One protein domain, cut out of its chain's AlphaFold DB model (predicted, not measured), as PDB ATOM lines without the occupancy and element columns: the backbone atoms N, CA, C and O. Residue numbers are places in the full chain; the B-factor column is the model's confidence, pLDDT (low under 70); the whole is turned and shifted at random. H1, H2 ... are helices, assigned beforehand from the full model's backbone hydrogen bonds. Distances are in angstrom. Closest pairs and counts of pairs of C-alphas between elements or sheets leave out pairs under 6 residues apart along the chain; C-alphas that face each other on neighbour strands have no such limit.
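Overview. This is residues 203 to 247 and 331 to 427 of the 609 residues of the protein "Tyr recombinase domain-containing protein" of Pseudoalteromonas sp. S1649 (UniProt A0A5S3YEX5). What shape? H1 and H5 lie side by side; H1 meets one end of H4, whose hairpin with H3 is crossed by H2 and H6 on opposite sides. What parts? The 142 printed residues, with six named helices, H1 to H6, are all helix in class and compact, with a radius of gyration of the C-alphas of 14.4 A and spans of 44, 33 and 32 A.

Arrangement. Which pair? H1, residues 203 to 225, touches H5, residues 374 to 386, at a shallow tilt of 26 degrees; the closest C-alphas, Lys 217 and Glu 383, are 6.1 A apart. Which hub? H4, residues 347 to 364, touches H1, H2, residues 228 to 244, H6, residues 391 to 410, and its hairpin partner H3, residues 331 to 342. H4 has 12 of 14 O i to N i+4 pairs within hydrogen-bond range, the other helices every pair.

Along the chain. H1's start? C-alpha 203 is at (245.356, 149.156, 274.600). H6's end? C-alpha 410 is at (261.392, 162.499, 255.599).

Size, cuts and confidence. Any cut? Residues 248 to 330 are not printed; C-alphas 247 and 331 are 11.5 A apart. Low confidence? Residues 343 to 350 are among those with pLDDT under 70.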
ATOM      1  N   LYS A 203     246.611 148.650 274.020       62.72
ATOM      2  CA  LYS A 203     245.356 149.156 274.600       62.72
ATOM      3  C   LYS A 203     245.510 150.549 275.223       62.72
ATOM      4  O   LYS A 203     244.609 151.380 275.109       62.72
ATOM      5  N   GLU A 204     246.644 150.826 275.862       59.25
ATOM      6  CA  GLU A 204     246.980 152.161 276.365       59.25
ATOM      7  C   GLU A 204     247.159 153.155 275.205       59.25
ATOM      8  O   GLU A 204     246.532 154.213 275.208       59.25
ATOM      9  N   ALA A 205     247.929 152.795 274.174       59.25
ATOM     10  CA  ALA A 205     248.132 153.629 272.990       59.25
ATOM     11  C   ALA A 205     246.825 153.897 272.220       59.25
ATOM     12  O   ALA A 205     246.598 155.015 271.764       59.25
ATOM     13  N   GLU A 206     245.933 152.910 272.124       69.62
ATOM     14  CA  GLU A 206     244.592 153.074 271.559       69.62
ATOM     15  C   GLU A 206     243.723 154.027 272.392       69.62
ATOM     16  O   GLU A 206     243.037 154.881 271.826       69.62
ATOM     17  N   SER A 207     243.802 153.946 273.723       67.81
ATOM     18  CA  SER A 207     243.087 154.853 274.631       67.81
ATOM     19  C   SER A 207     243.580 156.302 274.492       67.81
ATOM     20  O   SER A 207     242.770 157.227 274.430       67.81
ATOM     21  N   GLN A 208     244.899 156.507 274.376       68.25
ATOM     22  CA  GLN A 208     245.493 157.828 274.129       68.25
ATOM     23  C   GLN A 208     245.119 158.366 272.740       68.25
ATOM     24  O   GLN A 208     244.689 159.513 272.617       68.25
ATOM     25  N   ARG A 209     245.189 157.530 271.693       77.25
ATOM     26  CA  ARG A 209     244.718 157.880 270.343       77.25
ATOM     27  C   ARG A 209     243.257 158.335 270.371       77.25
ATOM     28  O   ARG A 209     242.946 159.368 269.784       77.25
ATOM     29  N   LEU A 210     242.378 157.615 271.072       75.56
ATOM     30  CA  LEU A 210     240.959 157.966 271.179       75.56
ATOM     31  C   LEU A 210     240.737 159.315 271.885       75.56
ATOM     32  O   LEU A 210     239.915 160.098 271.418       75.56
ATOM     33  N   TYR A 211     241.502 159.634 272.936       79.00
ATOM     34  CA  TYR A 211     241.473 160.965 273.563       79.00
ATOM     35  C   TYR A 211     241.789 162.082 272.552       79.00
ATOM     36  O   TYR A 211     241.036 163.053 272.448       79.00
ATOM     37  N   TYR A 212     242.850 161.934 271.752       82.00
ATOM     38  CA  TYR A 212     243.187 162.933 270.730       82.00
ATOM     39  C   TYR A 212     242.181 162.985 269.571       82.00
ATOM     40  O   TYR A 212     241.987 164.057 269.002       82.00
ATOM     41  N   VAL A 213     241.522 161.871 269.231       81.56
ATOM     42  CA  VAL A 213     240.413 161.857 268.258       81.56
ATOM     43  C   VAL A 213     239.225 162.655 268.784       81.56
ATOM     44  O   VAL A 213     238.747 163.527 268.068       81.56
ATOM     45  N   LEU A 214     238.776 162.409 270.019       77.62
ATOM     46  CA  LEU A 214     237.657 163.143 270.628       77.62
ATOM     47  C   LEU A 214     237.947 164.648 270.677       77.62
ATOM     48  O   LEU A 214     237.152 165.444 270.194       77.62
ATOM     49  N   LYS A 215     239.149 165.028 271.121       80.94
ATOM     50  CA  LYS A 215     239.603 166.425 271.144       80.94
ATOM     51  C   LYS A 215     239.649 167.066 269.749       80.94
ATOM     52  O   LYS A 215     239.364 168.250 269.596       80.94
ATOM     53  N   ALA A 216     240.025 166.303 268.721       85.94
ATOM     54  CA  ALA A 216     239.998 166.766 267.334       85.94
ATOM     55  C   ALA A 216     238.566 166.863 266.775       85.94
ATOM     56  O   ALA A 216     238.320 167.746 265.954       85.94
ATOM     57  N   LYS A 217     237.639 166.004 267.232       91.06
ATOM     58  CA  LYS A 217     236.208 166.058 266.897       91.06
ATOM     59  C   LYS A 217     235.547 167.313 267.474       91.06
ATOM     60  O   LYS A 217     235.103 168.152 266.699       91.06
ATOM     61  N   GLU A 218     235.665 167.528 268.787       85.31
ATOM     62  CA  GLU A 218     235.178 168.730 269.494       85.31
ATOM     63  C   GLU A 218     235.624 170.031 268.800       85.31
ATOM     64  O   GLU A 218     234.839 170.951 268.589       85.31
ATOM     65  N   ARG A 219     236.892 170.096 268.371       91.50
ATOM     66  CA  ARG A 219     237.450 171.248 267.643       91.50
ATOM     67  C   ARG A 219     236.931 171.397 266.213       91.50
ATOM     68  O   ARG A 219     236.978 172.499 265.673       91.50
ATOM     69  N   ILE A 220     236.484 170.324 265.561       92.06
ATOM     70  CA  ILE A 220     235.817 170.405 264.253       92.06
ATOM     71  C   ILE A 220     234.377 170.883 264.428       92.06
ATOM     72  O   ILE A 220     233.960 171.732 263.639       92.06
ATOM     73  N   ASP A 221     233.669 170.444 265.470       88.56
ATOM     74  CA  ASP A 221     232.341 170.960 265.823       88.56
ATOM     75  C   ASP A 221     232.412 172.462 266.134       88.56
ATOM     76  O   ASP A 221     231.772 173.275 265.461       88.56
ATOM     77  N   GLU A 222     233.288 172.850 267.076       88.56
ATOM     78  CA  GLU A 222     233.605 174.247 267.393       88.56
ATOM     79  C   GLU A 222     233.924 175.031 266.113       88.56
ATOM     80  O   GLU A 222     233.285 176.047 265.840       88.56
ATOM     81  N   PHE A 223     234.867 174.553 265.284       89.56
ATOM     82  CA  PHE A 223     235.221 175.239 264.041       89.56
ATOM     83  C   PHE A 223     234.021 175.411 263.120       89.56
ATOM     84  O   PHE A 223     233.903 176.453 262.484       89.56
ATOM     85  N   SER A 224     233.163 174.402 262.989       89.81
ATOM     86  CA  SER A 224     232.086 174.390 262.001       89.81
ATOM     87  C   SER A 224     230.988 175.384 262.358       89.81
ATOM     88  O   SER A 224     230.540 176.107 261.462       89.81
ATOM     89  N   MET A 225     230.665 175.527 263.648       87.56
ATOM     90  CA  MET A 225     229.661 176.472 264.156       87.56
ATOM     91  C   MET A 225     230.056 177.952 264.003       87.56
ATOM     92  O   MET A 225     229.184 178.806 263.851       87.56
ATOM     93  N   LEU A 226     231.356 178.279 263.998       87.06
ATOM     94  CA  LEU A 226     231.829 179.669 263.915       87.06
ATOM     95  C   LEU A 226     231.436 180.385 262.609       87.06
ATOM     96  O   LEU A 226     231.435 179.811 261.515       87.06
ATOM     97  N   ASN A 227     231.208 181.694 262.677       88.31
ATOM     98  CA  ASN A 227     230.980 182.525 261.496       88.31
ATOM     99  C   ASN A 227     232.289 182.819 260.722       88.31
ATOM    100  O   ASN A 227     233.401 182.525 261.164       88.31
ATOM    101  N   THR A 228     232.184 183.414 259.527       73.81
ATOM    102  CA  THR A 228     233.340 183.690 258.647       73.81
ATOM    103  C   THR A 228     234.410 184.591 259.284       73.81
ATOM    104  O   THR A 228     235.603 184.403 259.031       73.81
ATOM    105  N   GLN A 229     234.015 185.565 260.110       78.19
ATOM    106  CA  GLN A 229     234.934 186.476 260.798       78.19
ATOM    107  C   GLN A 229     235.648 185.759 261.952       78.19
ATOM    108  O   GLN A 229     236.860 185.903 262.111       78.19
ATOM    109  N   GLU A 230     234.923 184.942 262.716       85.38
ATOM    110  CA  GLU A 230     235.449 184.125 263.817       85.38
ATOM    111  C   GLU A 230     236.412 183.046 263.320       85.38
ATOM    112  O   GLU A 230     237.542 182.975 263.802       85.38
ATOM    113  N   LYS A 231     236.036 182.297 262.272       83.81
ATOM    114  CA  LYS A 231     236.931 181.380 261.539       83.81
ATOM    115  C   LYS A 231     238.214 182.099 261.108       83.81
ATOM    116  O   LYS A 231     239.307 181.543 261.228       83.81
ATOM    117  N   GLY A 232     238.104 183.357 260.672       82.94
ATOM    118  CA  GLY A 232     239.238 184.234 260.375       82.94
ATOM    119  C   GLY A 232     240.121 184.541 261.592       82.94
ATOM    120  O   GLY A 232     241.329 184.302 261.531       82.94
ATOM    121  N   LYS A 233     239.534 185.030 262.694       87.12
ATOM    122  CA  LYS A 233     240.228 185.345 263.962       87.12
ATOM    123  C   LYS A 233     240.945 184.111 264.531       87.12
ATOM    124  O   LYS A 233     242.138 184.171 264.824       87.12
ATOM    125  N   LEU A 234     240.248 182.976 264.610       81.94
ATOM    126  CA  LEU A 234     240.773 181.705 265.112       81.94
ATOM    127  C   LEU A 234     241.936 181.190 264.251       81.94
ATOM    128  O   LEU A 234     242.999 180.858 264.776       81.94
ATOM    129  N   THR A 235     241.783 181.214 262.922       87.12
ATOM    130  CA  THR A 235     242.866 180.844 261.994       87.12
ATOM    131  C   THR A 235     244.094 181.739 262.182       87.12
ATOM    132  O   THR A 235     245.218 181.245 262.152       87.12
ATOM    133  N   GLN A 236     243.913 183.048 262.395       84.50
ATOM    134  CA  GLN A 236     245.026 183.974 262.630       84.50
ATOM    135  C   GLN A 236     245.736 183.734 263.971       84.50
ATOM    136  O   GLN A 236     246.963 183.834 264.005       84.50
ATOM    137  N   LYS A 237     245.005 183.367 265.035       84.56
ATOM    138  CA  LYS A 237     245.584 182.955 266.326       84.56
ATOM    139  C   LYS A 237     246.534 181.769 266.133       84.56
ATOM    140  O   LYS A 237     247.739 181.924 266.298       84.56
ATOM    141  N   TYR A 238     246.026 180.635 265.654       81.56
ATOM    142  CA  TYR A 238     246.851 179.430 265.507       81.56
ATOM    143  C   TYR A 238     247.917 179.554 264.405       81.56
ATOM    144  O   TYR A 238     248.932 178.870 264.459       81.56
ATOM    145  N   LEU A 239     247.776 180.487 263.452       81.38
ATOM    146  CA  LEU A 239     248.869 180.888 262.556       81.38
ATOM    147  C   LEU A 239     249.996 181.668 263.242       81.38
ATOM    148  O   LEU A 239     251.133 181.602 262.776       81.38
ATOM    149  N   LYS A 240     249.701 182.445 264.288       78.12
ATOM    150  CA  LYS A 240     250.716 183.116 265.107       78.12
ATOM    151  C   LYS A 240     251.468 182.078 265.938       78.12
ATOM    152  O   LYS A 240     252.695 182.072 265.908       78.12
ATOM    153  N   ASP A 241     250.733 181.160 266.558       68.88
ATOM    154  CA  ASP A 241     251.275 180.089 267.401       68.88
ATOM    155  C   ASP A 241     252.185 179.142 266.585       68.88
ATOM    156  O   ASP A 241     253.335 178.889 266.953       68.88
ATOM    157  N   LEU A 242     251.735 178.749 265.383       72.56
ATOM    158  CA  LEU A 242     252.508 177.968 264.406       72.56
ATOM    159  C   LEU A 242     253.817 178.660 263.973       72.56
ATOM    160  O   LEU A 242     254.795 177.986 263.650       72.56
ATOM    161  N   LYS A 243     253.843 180.001 263.955       68.88
ATOM    162  CA  LYS A 243     255.017 180.814 263.589       68.88
ATOM    163  C   LYS A 243     255.970 181.072 264.753       68.88
ATOM    164  O   LYS A 243     257.155 181.260 264.497       68.88
ATOM    165  N   SER A 244     255.492 181.096 265.999       56.59
ATOM    166  CA  SER A 244     256.357 181.273 267.176       56.59
ATOM    167  C   SER A 244     257.214 180.049 267.509       56.59
ATOM    168  O   SER A 244     258.198 180.200 268.226       56.59
ATOM    169  N   GLY A 245     256.879 178.877 266.957       48.47
ATOM    170  CA  GLY A 245     257.621 177.632 267.146       48.47
ATOM    171  C   GLY A 245     257.207 176.906 268.426       48.47
ATOM    172  O   GLY A 245     257.662 177.263 269.507       48.47
ATOM    173  N   LEU A 246     256.385 175.859 268.263       43.50
ATOM    174  CA  LEU A 246     255.640 175.151 269.322       43.50
ATOM    175  C   LEU A 246     254.620 176.039 270.078       43.50
ATOM    176  O   LEU A 246     254.790 177.256 270.180       43.50
ATOM    177  N   PRO A 247     253.538 175.449 270.622       37.50
ATOM    178  CA  PRO A 247     252.644 176.168 271.519       37.50
ATOM    179  C   PRO A 247     253.371 176.488 272.831       37.50
ATOM    180  O   PRO A 247     253.860 175.595 273.526       37.50
ATOM    181  N   LEU A 331     252.263 166.798 265.684       85.06
ATOM    182  CA  LEU A 331     251.808 167.170 264.343       85.06
ATOM    183  C   LEU A 331     251.969 168.685 264.099       85.06
ATOM    184  O   LEU A 331     252.318 169.095 262.992       85.06
ATOM    185  N   GLY A 332     251.857 169.517 265.142       81.50
ATOM    186  CA  GLY A 332     252.191 170.943 265.105       81.50
ATOM    187  C   GLY A 332     253.620 171.256 264.644       81.50
ATOM    188  O   GLY A 332     253.809 172.202 263.882       81.50
ATOM    189  N   ASN A 333     254.621 170.443 265.007       77.12
ATOM    190  CA  ASN A 333     255.989 170.612 264.502       77.12
ATOM    191  C   ASN A 333     256.059 170.360 262.988       77.12
ATOM    192  O   ASN A 333     256.754 171.078 262.269       77.12
ATOM    193  N   ALA A 334     255.335 169.352 262.494       83.38
ATOM    194  CA  ALA A 334     255.328 168.991 261.077       83.38
ATOM    195  C   ALA A 334     254.576 170.037 260.234       83.38
ATOM    196  O   ALA A 334     255.030 170.422 259.155       83.38
ATOM    197  N   LEU A 335     253.470 170.568 260.765       86.62
ATOM    198  CA  LEU A 335     252.732 171.696 260.192       86.62
ATOM    199  C   LEU A 335     253.591 172.974 260.141       86.62
ATOM    200  O   LEU A 335     253.522 173.714 259.160       86.62
ATOM    201  N   ALA A 336     254.435 173.223 261.152       80.44
ATOM    202  CA  ALA A 336     255.335 174.378 261.172       80.44
ATOM    203  C   ALA A 336     256.424 174.277 260.087       80.44
ATOM    204  O   ALA A 336     256.698 175.257 259.394       80.44
ATOM    205  N   GLN A 337     256.982 173.082 259.861       79.06
ATOM    206  CA  GLN A 337     257.917 172.844 258.754       79.06
ATOM    207  C   GLN A 337     257.230 172.913 257.376       79.06
ATOM    208  O   GLN A 337     257.797 173.438 256.418       79.06
ATOM    209  N   ALA A 338     255.971 172.475 257.260       84.12
ATOM    210  CA  ALA A 338     255.182 172.698 256.045       84.12
ATOM    211  C   ALA A 338     254.933 174.199 255.784       84.12
ATOM    212  O   ALA A 338     254.933 174.641 254.631       84.12
ATOM    213  N   HIS A 339     254.763 175.003 256.841       82.62
ATOM    214  CA  HIS A 339     254.580 176.452 256.751       82.62
ATOM    215  C   HIS A 339     255.852 177.173 256.272       82.62
ATOM    216  O   HIS A 339     255.763 178.020 255.377       82.62
ATOM    217  N   THR A 340     257.031 176.849 256.820       78.00
ATOM    218  CA  THR A 340     258.307 177.464 256.395       78.00
ATOM    219  C   THR A 340     258.599 177.174 254.924       78.00
ATOM    220  O   THR A 340     258.855 178.105 254.162       78.00
ATOM    221  N   GLN A 341     258.439 175.921 254.485       73.94
ATOM    222  CA  GLN A 341     258.593 175.543 253.076       73.94
ATOM    223  C   GLN A 341     257.570 176.254 252.171       73.94
ATOM    224  O   GLN A 341     257.943 176.837 251.152       73.94
ATOM    225  N   THR A 342     256.286 176.283 252.553       71.12
ATOM    226  CA  THR A 342     255.214 176.921 251.757       71.12
ATOM    227  C   THR A 342     255.415 178.430 251.584       71.12
ATOM    228  O   THR A 342     255.073 178.982 250.533       71.12
ATOM    229  N   SER A 343     256.007 179.095 252.580       57.69
ATOM    230  CA  SER A 343     256.266 180.543 252.579       57.69
ATOM    231  C   SER A 343     257.264 180.999 251.501       57.69
ATOM    232  O   SER A 343     257.312 182.183 251.187       57.69
ATOM    233  N   SER A 344     258.008 180.075 250.880       51.28
ATOM    234  CA  SER A 344     258.890 180.350 249.729       51.28
ATOM    235  C   SER A 344     258.152 180.533 248.386       51.28
ATOM    236  O   SER A 344     258.781 180.797 247.361       51.28
ATOM    237  N   SER A 345     256.822 180.366 248.356       49.25
ATOM    238  CA  SER A 345     256.035 180.261 247.120       49.25
ATOM    239  C   SER A 345     255.098 181.453 246.845       49.25
ATOM    240  O   SER A 345     254.806 182.277 247.706       49.25
ATOM    241  N   THR A 346     254.623 181.560 245.598       47.19
ATOM    242  CA  THR A 346     253.870 182.714 245.064       47.19
ATOM    243  C   THR A 346     252.636 183.104 245.898       47.19
ATOM    244  O   THR A 346     251.713 182.304 246.088       47.19
ATOM    245  N   ALA A 347     252.604 184.376 246.317       54.81
ATOM    246  CA  ALA A 347     251.871 184.894 247.479       54.81
ATOM    247  C   ALA A 347     250.399 184.463 247.641       54.81
ATOM    248  O   ALA A 347     250.020 183.971 248.703       54.81
ATOM    249  N   SER A 348     249.554 184.624 246.616       51.53
ATOM    250  CA  SER A 348     248.098 184.423 246.758       51.53
ATOM    251  C   SER A 348     247.688 182.964 246.980       51.53
ATOM    252  O   SER A 348     246.669 182.696 247.613       51.53
ATOM    253  N   THR A 349     248.479 182.007 246.486       58.00
ATOM    254  CA  THR A 349     248.247 180.577 246.754       58.00
ATOM    255  C   THR A 349     248.905 180.146 248.064       58.00
ATOM    256  O   THR A 349     248.352 179.295 248.755       58.00
ATOM    257  N   ALA A 350     250.036 180.755 248.440       66.12
ATOM    258  CA  ALA A 350     250.709 180.481 249.706       66.12
ATOM    259  C   ALA A 350     249.818 180.825 250.914       66.12
ATOM    260  O   ALA A 350     249.610 179.967 251.766       66.12
ATOM    261  N   ASP A 351     249.203 182.012 250.952       73.88
ATOM    262  CA  ASP A 351     248.275 182.424 252.024       73.88
ATOM    263  C   ASP A 351     247.106 181.432 252.218       73.88
ATOM    264  O   ASP A 351     246.811 181.003 253.337       73.88
ATOM    265  N   ALA A 352     246.494 180.978 251.119       76.50
ATOM    266  CA  ALA A 352     245.382 180.024 251.137       76.50
ATOM    267  C   ALA A 352     245.781 178.577 251.515       76.50
ATOM    268  O   ALA A 352     244.897 177.757 251.795       76.50
ATOM    269  N   LYS A 353     247.081 178.252 251.514       82.75
ATOM    270  CA  LYS A 353     247.652 177.012 252.071       82.75
ATOM    271  C   LYS A 353     247.998 177.189 253.548       82.75
ATOM    272  O   LYS A 353     247.530 176.425 254.385       82.75
ATOM    273  N   ILE A 354     248.733 178.258 253.860       85.00
ATOM    274  CA  ILE A 354     249.142 178.681 255.204       85.00
ATOM    275  C   ILE A 354     247.941 178.675 256.157       85.00
ATOM    276  O   ILE A 354     247.982 177.992 257.176       85.00
ATOM    277  N   LYS A 355     246.820 179.307 255.786       88.75
ATOM    278  CA  LYS A 355     245.579 179.304 256.585       88.75
ATOM    279  C   LYS A 355     245.082 177.902 256.963       88.75
ATOM    280  O   LYS A 355     244.647 177.706 258.093       88.75
ATOM    281  N   LYS A 356     245.212 176.907 256.079       91.50
ATOM    282  CA  LYS A 356     244.810 175.522 256.382       91.50
ATOM    283  C   LYS A 356     245.780 174.812 257.325       91.50
ATOM    284  O   LYS A 356     245.332 174.002 258.124       91.50
ATOM    285  N   LEU A 357     247.074 175.143 257.279       90.19
ATOM    286  CA  LEU A 357     248.047 174.675 258.274       90.19
ATOM    287  C   LEU A 357     247.736 175.244 259.668       90.19
ATOM    288  O   LEU A 357     247.838 174.518 260.648       90.19
ATOM    289  N   GLY A 358     247.292 176.505 259.756       87.94
ATOM    290  CA  GLY A 358     246.826 177.113 261.010       87.94
ATOM    291  C   GLY A 358     245.583 176.430 261.592       87.94
ATOM    292  O   GLY A 358     245.550 176.129 262.780       87.94
ATOM    293  N   VAL A 359     244.592 176.106 260.756       92.38
ATOM    294  CA  VAL A 359     243.399 175.345 261.183       92.38
ATOM    295  C   VAL A 359     243.753 173.905 261.579       92.38
ATOM    296  O   VAL A 359     243.271 173.430 262.601       92.38
ATOM    297  N   TRP A 360     244.659 173.228 260.864       94.19
ATOM    298  CA  TRP A 360     245.186 171.929 261.310       94.19
ATOM    299  C   TRP A 360     245.945 172.015 262.642       94.19
ATOM    300  O   TRP A 360     245.877 171.085 263.442       94.19
ATOM    301  N   HIS A 361     246.640 173.127 262.903       88.69
ATOM    302  CA  HIS A 361     247.340 173.358 264.166       88.69
ATOM    303  C   HIS A 361     246.373 173.594 265.335       88.69
ATOM    304  O   HIS A 361     246.657 173.169 266.449       88.69
ATOM    305  N   TYR A 362     245.207 174.190 265.077       90.75
ATOM    306  CA  TYR A 362     244.101 174.217 266.031       90.75
ATOM    307  C   TYR A 362     243.524 172.813 266.269       90.75
ATOM    308  O   TYR A 362     243.555 172.347 267.404       90.75
ATOM    309  N   ILE A 363     243.069 172.118 265.215       91.62
ATOM    310  CA  ILE A 363     242.383 170.813 265.311       91.62
ATOM    311  C   ILE A 363     243.258 169.758 266.006       91.62
ATOM    312  O   ILE A 363     242.786 169.063 266.902       91.62
ATOM    313  N   ALA A 364     244.530 169.635 265.609       89.50
ATOM    314  CA  ALA A 364     245.403 168.535 266.029       89.50
ATOM    315  C   ALA A 364     246.884 168.939 266.193       89.50
ATOM    316  O   ALA A 364     247.773 168.096 266.096       89.50
ATOM    317  N   GLY A 365     247.198 170.218 266.427       81.75
ATOM    318  CA  GLY A 365     248.589 170.670 266.577       81.75
ATOM    319  C   GLY A 365     249.322 170.084 267.788       81.75
ATOM    320  O   GLY A 365     250.547 169.976 267.755       81.75
ATOM    321  N   ASP A 366     248.573 169.680 268.813       75.94
ATOM    322  CA  ASP A 366     249.014 169.042 270.058       75.94
ATOM    323  C   ASP A 366     248.977 167.500 270.018       75.94
ATOM    324  O   ASP A 366     249.242 166.869 271.036       75.94
ATOM    325  N   LEU A 367     248.688 166.886 268.861       82.81
ATOM    326  CA  LEU A 367     248.747 165.433 268.650       82.81
ATOM    327  C   LEU A 367     250.209 164.935 268.632       82.81
ATOM    328  O   LEU A 367     250.959 165.345 267.738       82.81
ATOM    329  N   PRO A 368     250.630 164.025 269.531       80.62
ATOM    330  CA  PRO A 368     251.902 163.312 269.427       80.62
ATOM    331  C   PRO A 368     251.950 162.467 268.150       80.62
ATOM    332  O   PRO A 368     251.005 161.736 267.847       80.62
ATOM    333  N   LEU A 369     253.053 162.524 267.396       83.25
ATOM    334  CA  LEU A 369     253.152 161.833 266.100       83.25
ATOM    335  C   LEU A 369     253.108 160.297 266.186       83.25
ATOM    336  O   LEU A 369     252.875 159.647 265.173       83.25
ATOM    337  N   GLU A 370     253.269 159.713 267.374       80.81
ATOM    338  CA  GLU A 370     253.052 158.280 267.622       80.81
ATOM    339  C   GLU A 370     251.578 157.847 267.488       80.81
ATOM    340  O   GLU A 370     251.318 156.696 267.151       80.81
ATOM    341  N   TYR A 371     250.618 158.767 267.669       84.38
ATOM    342  CA  TYR A 371     249.180 158.522 267.474       84.38
ATOM    343  C   TYR A 371     248.662 159.028 266.116       84.38
ATOM    344  O   TYR A 371     247.467 158.936 265.829       84.38
ATOM    345  N   PHE A 372     249.542 159.562 265.260       90.31
ATOM    346  CA  PHE A 372     249.196 160.061 263.927       90.31
ATOM    347  C   PHE A 372     249.173 158.922 262.892       90.31
ATOM    348  O   PHE A 372     250.017 158.834 261.999       90.31
ATOM    349  N   ASP A 373     248.193 158.029 263.036       90.19
ATOM    350  CA  ASP A 373     247.988 156.866 262.169       90.19
ATOM    351  C   ASP A 373     246.813 157.044 261.178       90.19
ATOM    352  O   ASP A 373     246.148 158.081 261.111       90.19
ATOM    353  N   VAL A 374     246.557 156.011 260.366       91.31
ATOM    354  CA  VAL A 374     245.440 155.985 259.399       91.31
ATOM    355  C   VAL A 374     244.072 155.977 260.098       91.31
ATOM    356  O   VAL A 374     243.096 156.477 259.543       91.31
ATOM    357  N   SER A 375     243.990 155.444 261.319       90.00
ATOM    358  CA  SER A 375     242.758 155.382 262.112       90.00
ATOM    359  C   SER A 375     242.355 156.783 262.583       90.00
ATOM    360  O   SER A 375     241.234 157.219 262.318       90.00
ATOM    361  N   PHE A 376     243.298 157.537 263.162       93.25
ATOM    362  CA  PHE A 376     243.143 158.953 263.507       93.25
ATOM    363  C   PHE A 376     242.718 159.776 262.284       93.25
ATOM    364  O   PHE A 376     241.710 160.479 262.328       93.25
ATOM    365  N   VAL A 377     243.448 159.646 261.168       94.81
ATOM    366  CA  VAL A 377     243.153 160.374 259.925       94.81
ATOM    367  C   VAL A 377     241.733 160.092 259.428       94.81
ATOM    368  O   VAL A 377     241.028 161.036 259.077       94.81
ATOM    369  N   ASN A 378     241.294 158.831 259.428       93.94
ATOM    370  CA  ASN A 378     239.953 158.462 258.973       93.94
ATOM    371  C   ASN A 378     238.851 158.962 259.921       93.94
ATOM    372  O   ASN A 378     237.859 159.494 259.435       93.94
ATOM    373  N   MET A 379     239.021 158.855 261.245       93.25
ATOM    374  CA  MET A 379     238.021 159.334 262.215       93.25
ATOM    375  C   MET A 379     237.854 160.859 262.188       93.25
ATOM    376  O   MET A 379     236.733 161.356 262.259       93.25
ATOM    377  N   VAL A 380     238.948 161.606 262.022       94.56
ATOM    378  CA  VAL A 380     238.909 163.071 261.880       94.56
ATOM    379  C   VAL A 380     238.286 163.483 260.540       94.56
ATOM    380  O   VAL A 380     237.501 164.421 260.484       94.56
ATOM    381  N   ILE A 381     238.576 162.760 259.456       93.75
ATOM    382  CA  ILE A 381     237.953 162.989 258.142       93.75
ATOM    383  C   ILE A 381     236.457 162.651 258.132       93.75
ATOM    384  O   ILE A 381     235.695 163.320 257.430       93.75
ATOM    385  N   GLN A 382     236.046 161.637 258.893       92.62
ATOM    386  CA  GLN A 382     234.642 161.285 259.082       92.62
ATOM    387  C   GLN A 382     233.902 162.408 259.820       92.62
ATOM    388  O   GLN A 382     232.858 162.831 259.340       92.62
ATOM    389  N   GLU A 383     234.493 163.001 260.862       95.06
ATOM    390  CA  GLU A 383     233.897 164.171 261.526       95.06
ATOM    391  C   GLU A 383     233.750 165.373 260.586       95.06
ATOM    392  O   GLU A 383     232.708 166.018 260.532       95.06
ATOM    393  N   MET A 384     234.760 165.650 259.752       94.19
ATOM    394  CA  MET A 384     234.634 166.687 258.718       94.19
ATOM    395  C   MET A 384     233.471 166.394 257.753       94.19
ATOM    396  O   MET A 384     232.910 167.319 257.176       94.19
ATOM    397  N   HIS A 385     233.111 165.126 257.528       91.81
ATOM    398  CA  HIS A 385     231.949 164.762 256.719       91.81
ATOM    399  C   HIS A 385     230.629 164.911 257.491       91.81
ATOM    400  O   HIS A 385     229.665 165.408 256.907       91.81
ATOM    401  N   GLU A 386     230.599 164.511 258.762       92.62
ATOM    402  CA  GLU A 386     229.460 164.633 259.683       92.62
ATOM    403  C   GLU A 386     229.083 166.116 259.890       92.62
ATOM    404  O   GLU A 386     227.912 166.472 259.808       92.62
ATOM    405  N   ASN A 387     230.079 167.003 259.956       92.19
ATOM    406  CA  ASN A 387     229.945 168.468 259.948       92.19
ATOM    407  C   ASN A 387     229.711 169.099 258.542       92.19
ATOM    408  O   ASN A 387     229.962 170.287 258.332       92.19
ATOM    409  N   GLU A 388     229.280 168.322 257.543       89.69
ATOM    410  CA  GLU A 388     228.964 168.758 256.164       89.69
ATOM    411  C   GLU A 388     230.112 169.419 255.350       89.69
ATOM    412  O   GLU A 388     229.870 170.095 254.341       89.69
ATOM    413  N   TRP A 389     231.396 169.228 255.694       89.75
ATOM    414  CA  TRP A 389     232.486 169.853 254.926       89.75
ATOM    415  C   TRP A 389     232.545 169.260 253.513       89.75
ATOM    416  O   TRP A 389     232.801 168.066 253.322       89.75
ATOM    417  N   SER A 390     232.391 170.123 252.501       85.31
ATOM    418  CA  SER A 390     232.413 169.700 251.096       85.31
ATOM    419  C   SER A 390     233.670 168.896 250.741       85.31
ATOM    420  O   SER A 390     234.767 169.167 251.237       85.31
ATOM    421  N   ASP A 391     233.551 167.963 249.800       86.06
ATOM    422  CA  ASP A 391     234.675 167.159 249.310       86.06
ATOM    423  C   ASP A 391     235.845 168.006 248.779       86.06
ATOM    424  O   ASP A 391     237.010 167.673 248.996       86.06
ATOM    425  N   SER A 392     235.566 169.164 248.169       79.75
ATOM    426  CA  SER A 392     236.597 170.139 247.779       79.75
ATOM    427  C   SER A 392     237.327 170.731 248.994       79.75
ATOM    428  O   SER A 392     238.542 170.945 248.950       79.75
ATOM    429  N   THR A 393     236.606 170.968 250.093       85.81
ATOM    430  CA  THR A 393     237.162 171.418 251.375       85.81
ATOM    431  C   THR A 393     238.039 170.317 251.975       85.81
ATOM    432  O   THR A 393     239.242 170.533 252.146       85.81
ATOM    433  N   LYS A 394     237.482 169.116 252.202       90.38
ATOM    434  CA  LYS A 394     238.195 167.948 252.756       90.38
ATOM    435  C   LYS A 394     239.443 167.602 251.936       90.38
ATOM    436  O   LYS A 394     240.520 167.425 252.503       90.38
ATOM    437  N   HIS A 395     239.359 167.624 250.600       89.25
ATOM    438  CA  HIS A 395     240.517 167.422 249.722       89.25
ATOM    439  C   HIS A 395     241.624 168.452 249.974       89.25
ATOM    440  O   HIS A 395     242.785 168.072 250.114       89.25
ATOM    441  N   GLN A 396     241.296 169.749 250.019       87.19
ATOM    442  CA  GLN A 396     242.305 170.797 250.198       87.19
ATOM    443  C   GLN A 396     242.971 170.747 251.577       87.19
ATOM    444  O   GLN A 396     244.173 170.984 251.664       87.19
ATOM    445  N   TYR A 397     242.232 170.422 252.639       92.56
ATOM    446  CA  TYR A 397     242.830 170.187 253.956       92.56
ATOM    447  C   TYR A 397     243.717 168.936 253.955       92.56
ATOM    448  O   TYR A 397     244.840 168.992 254.457       92.56
ATOM    449  N   GLY A 398     243.283 167.853 253.303       92.44
ATOM    450  CA  GLY A 398     244.090 166.648 253.109       92.44
ATOM    451  C   GLY A 398     245.372 166.875 252.294       92.44
ATOM    452  O   GLY A 398     246.367 166.201 252.537       92.44
ATOM    453  N   VAL A 399     245.407 167.839 251.362       90.75
ATOM    454  CA  VAL A 399     246.640 168.211 250.632       90.75
ATOM    455  C   VAL A 399     247.692 168.804 251.570       90.75
ATOM    456  O   VAL A 399     248.849 168.392 251.507       90.75
ATOM    457  N   GLU A 400     247.311 169.726 252.455       92.06
ATOM    458  CA  GLU A 400     248.270 170.325 253.393       92.06
ATOM    459  C   GLU A 400     248.678 169.336 254.502       92.06
ATOM    460  O   GLU A 400     249.850 169.291 254.878       92.06
ATOM    461  N   LEU A 401     247.760 168.463 254.946       94.06
ATOM    462  CA  LEU A 401     248.094 167.376 255.874       94.06
ATOM    463  C   LEU A 401     249.069 166.370 255.242       94.06
ATOM    464  O   LEU A 401     250.029 165.973 255.895       94.06
ATOM    465  N   ARG A 402     248.894 166.005 253.959       94.38
ATOM    466  CA  ARG A 402     249.855 165.157 253.224       94.38
ATOM    467  C   ARG A 402     251.238 165.801 253.127       94.38
ATOM    468  O   ARG A 402     252.227 165.079 253.218       94.38
ATOM    469  N   ALA A 403     251.323 167.125 252.985       90.75
ATOM    470  CA  ALA A 403     252.601 167.838 252.965       90.75
ATOM    471  C   ALA A 403     253.320 167.769 254.326       90.75
ATOM    472  O   ALA A 403     254.474 167.353 254.380       90.75
ATOM    473  N   ALA A 404     252.630 168.086 255.428       90.25
ATOM    474  CA  ALA A 404     253.193 167.967 256.779       90.25
ATOM    475  C   ALA A 404     253.571 166.514 257.126       90.25
ATOM    476  O   ALA A 404     254.667 166.247 257.614       90.25
ATOM    477  N   SER A 405     252.693 165.565 256.798       92.81
ATOM    478  CA  SER A 405     252.892 164.121 256.968       92.81
ATOM    479  C   SER A 405     254.124 163.604 256.204       92.81
ATOM    480  O   SER A 405     254.933 162.861 256.761       92.81
ATOM    481  N   LYS A 406     254.345 164.071 254.966       92.38
ATOM    482  CA  LYS A 406     255.542 163.745 254.174       92.38
ATOM    483  C   LYS A 406     256.820 164.273 254.831       92.38
ATOM    484  O   LYS A 406     257.787 163.529 254.938       92.38
ATOM    485  N   ILE A 407     256.807 165.508 255.339       85.69
ATOM    486  CA  ILE A 407     257.956 166.095 256.048       85.69
ATOM    487  C   ILE A 407     258.258 165.327 257.346       85.69
ATOM    488  O   ILE A 407     259.420 165.053 257.639       85.69
ATOM    489  N   ALA A 408     257.234 164.925 258.106       84.50
ATOM    490  CA  ALA A 408     257.411 164.092 259.298       84.50
ATOM    491  C   ALA A 408     258.052 162.730 258.968       84.50
ATOM    492  O   ALA A 408     258.891 162.245 259.726       84.50
ATOM    493  N   TYR A 409     257.700 162.123 257.833       90.25
ATOM    494  CA  TYR A 409     258.330 160.890 257.358       90.25
ATOM    495  C   TYR A 409     259.788 161.123 256.910       90.25
ATOM    496  O   TYR A 409     260.694 160.430 257.368       90.25
ATOM    497  N   GLU A 410     260.047 162.154 256.098       85.44
ATOM    498  CA  GLU A 410     261.392 162.499 255.599       85.44
ATOM    499  C   GLU A 410     262.383 162.834 256.724       85.44
ATOM    500  O   GLU A 410     263.540 162.416 256.683       85.44
ATOM    501  N   LEU A 411     261.923 163.522 257.774       78.00
ATOM    502  CA  LEU A 411     262.720 163.829 258.967       78.00
ATOM    503  C   LEU A 411     262.834 162.648 259.954       78.00
ATOM    504  O   LEU A 411     263.439 162.800 261.020       78.00
ATOM    505  N   LYS A 412     262.267 161.477 259.625       80.38
ATOM    506  CA  LYS A 412     262.223 160.270 260.472       80.38
ATOM    507  C   LYS A 412     261.594 160.556 261.844       80.38
ATOM    508  O   LYS A 412     262.149 160.237 262.901       80.38
ATOM    509  N   TRP A 413     260.454 161.247 261.826       80.06
ATOM    510  CA  TRP A 413     259.601 161.512 262.991       80.06
ATOM    511  C   TRP A 413     258.471 160.487 263.116       80.06
ATOM    512  O   TRP A 413     258.106 160.144 264.234       80.06
ATOM    513  N   ILE A 414     257.988 159.963 261.986       84.69
ATOM    514  CA  ILE A 414     257.093 158.799 261.890       84.69
ATOM    515  C   ILE A 414     257.771 157.697 261.069       84.69
ATOM    516  O   ILE A 414     258.556 157.992 260.168       84.69
ATOM    517  N   SER A 415     257.485 156.430 261.380       85.12
ATOM    518  CA  SER A 415     258.054 155.269 260.671       85.12
ATOM    519  C   SER A 415     257.373 154.988 259.330       85.12
ATOM    520  O   SER A 415     258.010 154.475 258.418       85.12
ATOM    521  N   HIS A 416     256.096 155.351 259.205       88.25
ATOM    522  CA  HIS A 416     255.271 155.163 258.016       88.25
ATOM    523  C   HIS A 416     254.424 156.415 257.799       88.25
ATOM    524  O   HIS A 416     253.985 157.036 258.767       88.25
ATOM    525  N   GLN A 417     254.171 156.786 256.544       92.44
ATOM    526  CA  GLN A 417     253.265 157.889 256.237       92.44
ATOM    527  C   GLN A 417     251.804 157.394 256.260       92.44
ATOM    528  O   GLN A 417     251.482 156.495 255.481       92.44
ATOM    529  N   PRO A 418     250.894 157.950 257.088       92.12
ATOM    530  CA  PRO A 418     249.488 157.560 257.046       92.12
ATOM    531  C   PRO A 418     248.834 157.978 255.722       92.12
ATOM    532  O   PRO A 418     248.961 159.120 255.269       92.12
ATOM    533  N   THR A 419     248.096 157.049 255.112       94.62
ATOM    534  CA  THR A 419     247.261 157.294 253.931       94.62
ATOM    535  C   THR A 419     246.174 158.316 254.255       94.62
ATOM    536  O   THR A 419     245.324 158.075 255.105       94.62
ATOM    537  N   ILE A 420     246.178 159.449 253.548       94.19
ATOM    538  CA  ILE A 420     245.204 160.535 253.724       94.19
ATOM    539  C   ILE A 420     244.291 160.593 252.485       94.19
ATOM    540  O   ILE A 420     244.761 161.037 251.426       94.19
ATOM    541  N   PRO A 421     243.010 160.175 252.590       89.06
ATOM    542  CA  PRO A 421     242.047 160.107 251.488       89.06
ATOM    543  C   PRO A 421     242.002 161.333 250.567       89.06
ATOM    544  O   PRO A 421     242.185 162.476 250.995       89.06
ATOM    545  N   SER A 422     241.745 161.102 249.278       88.31
ATOM    546  CA  SER A 422     241.620 162.147 248.254       88.31
ATOM    547  C   SER A 422     240.218 162.169 247.646       88.31
ATOM    548  O   SER A 422     239.893 161.367 246.773       88.31
ATOM    549  N   PHE A 423     239.409 163.131 248.072       83.94
ATOM    550  CA  PHE A 423     238.058 163.340 247.552       83.94
ATOM    551  C   PHE A 423     238.098 163.917 246.134       83.94
ATOM    552  O   PHE A 423     238.977 164.723 245.812       83.94
ATOM    553  N   LYS A 424     237.148 163.534 245.282       76.25
ATOM    554  CA  LYS A 424     236.917 164.225 244.007       76.25
ATOM    555  C   LYS A 424     236.028 165.437 244.289       76.25
ATOM    556  O   LYS A 424     235.120 165.354 245.101       76.25
ATOM    557  N   SER A 425     236.254 166.563 243.612       65.06
ATOM    558  CA  SER A 425     235.192 167.577 243.544       65.06
ATOM    559  C   SER A 425     233.997 166.935 242.850       65.06
ATOM    560  O   SER A 425     234.189 166.361 241.777       65.06
ATOM    561  N   GLY A 426     232.798 167.092 243.412       63.03
ATOM    562  CA  GLY A 426     231.565 166.824 242.678       63.03
ATOM    563  C   GLY A 426     231.546 167.589 241.353       63.03
ATOM    564  O   GLY A 426     232.218 168.627 241.208       63.03
ATOM    565  N   GLU A 427     230.815 167.049 240.382       61.03
ATOM    566  CA  GLU A 427     230.629 167.708 239.093       61.03
ATOM    567  C   GLU A 427     229.920 169.052 239.282       61.03
ATOM    568  O   GLU A 427     229.139 169.247 240.213       61.03
TER     569      GLU A 427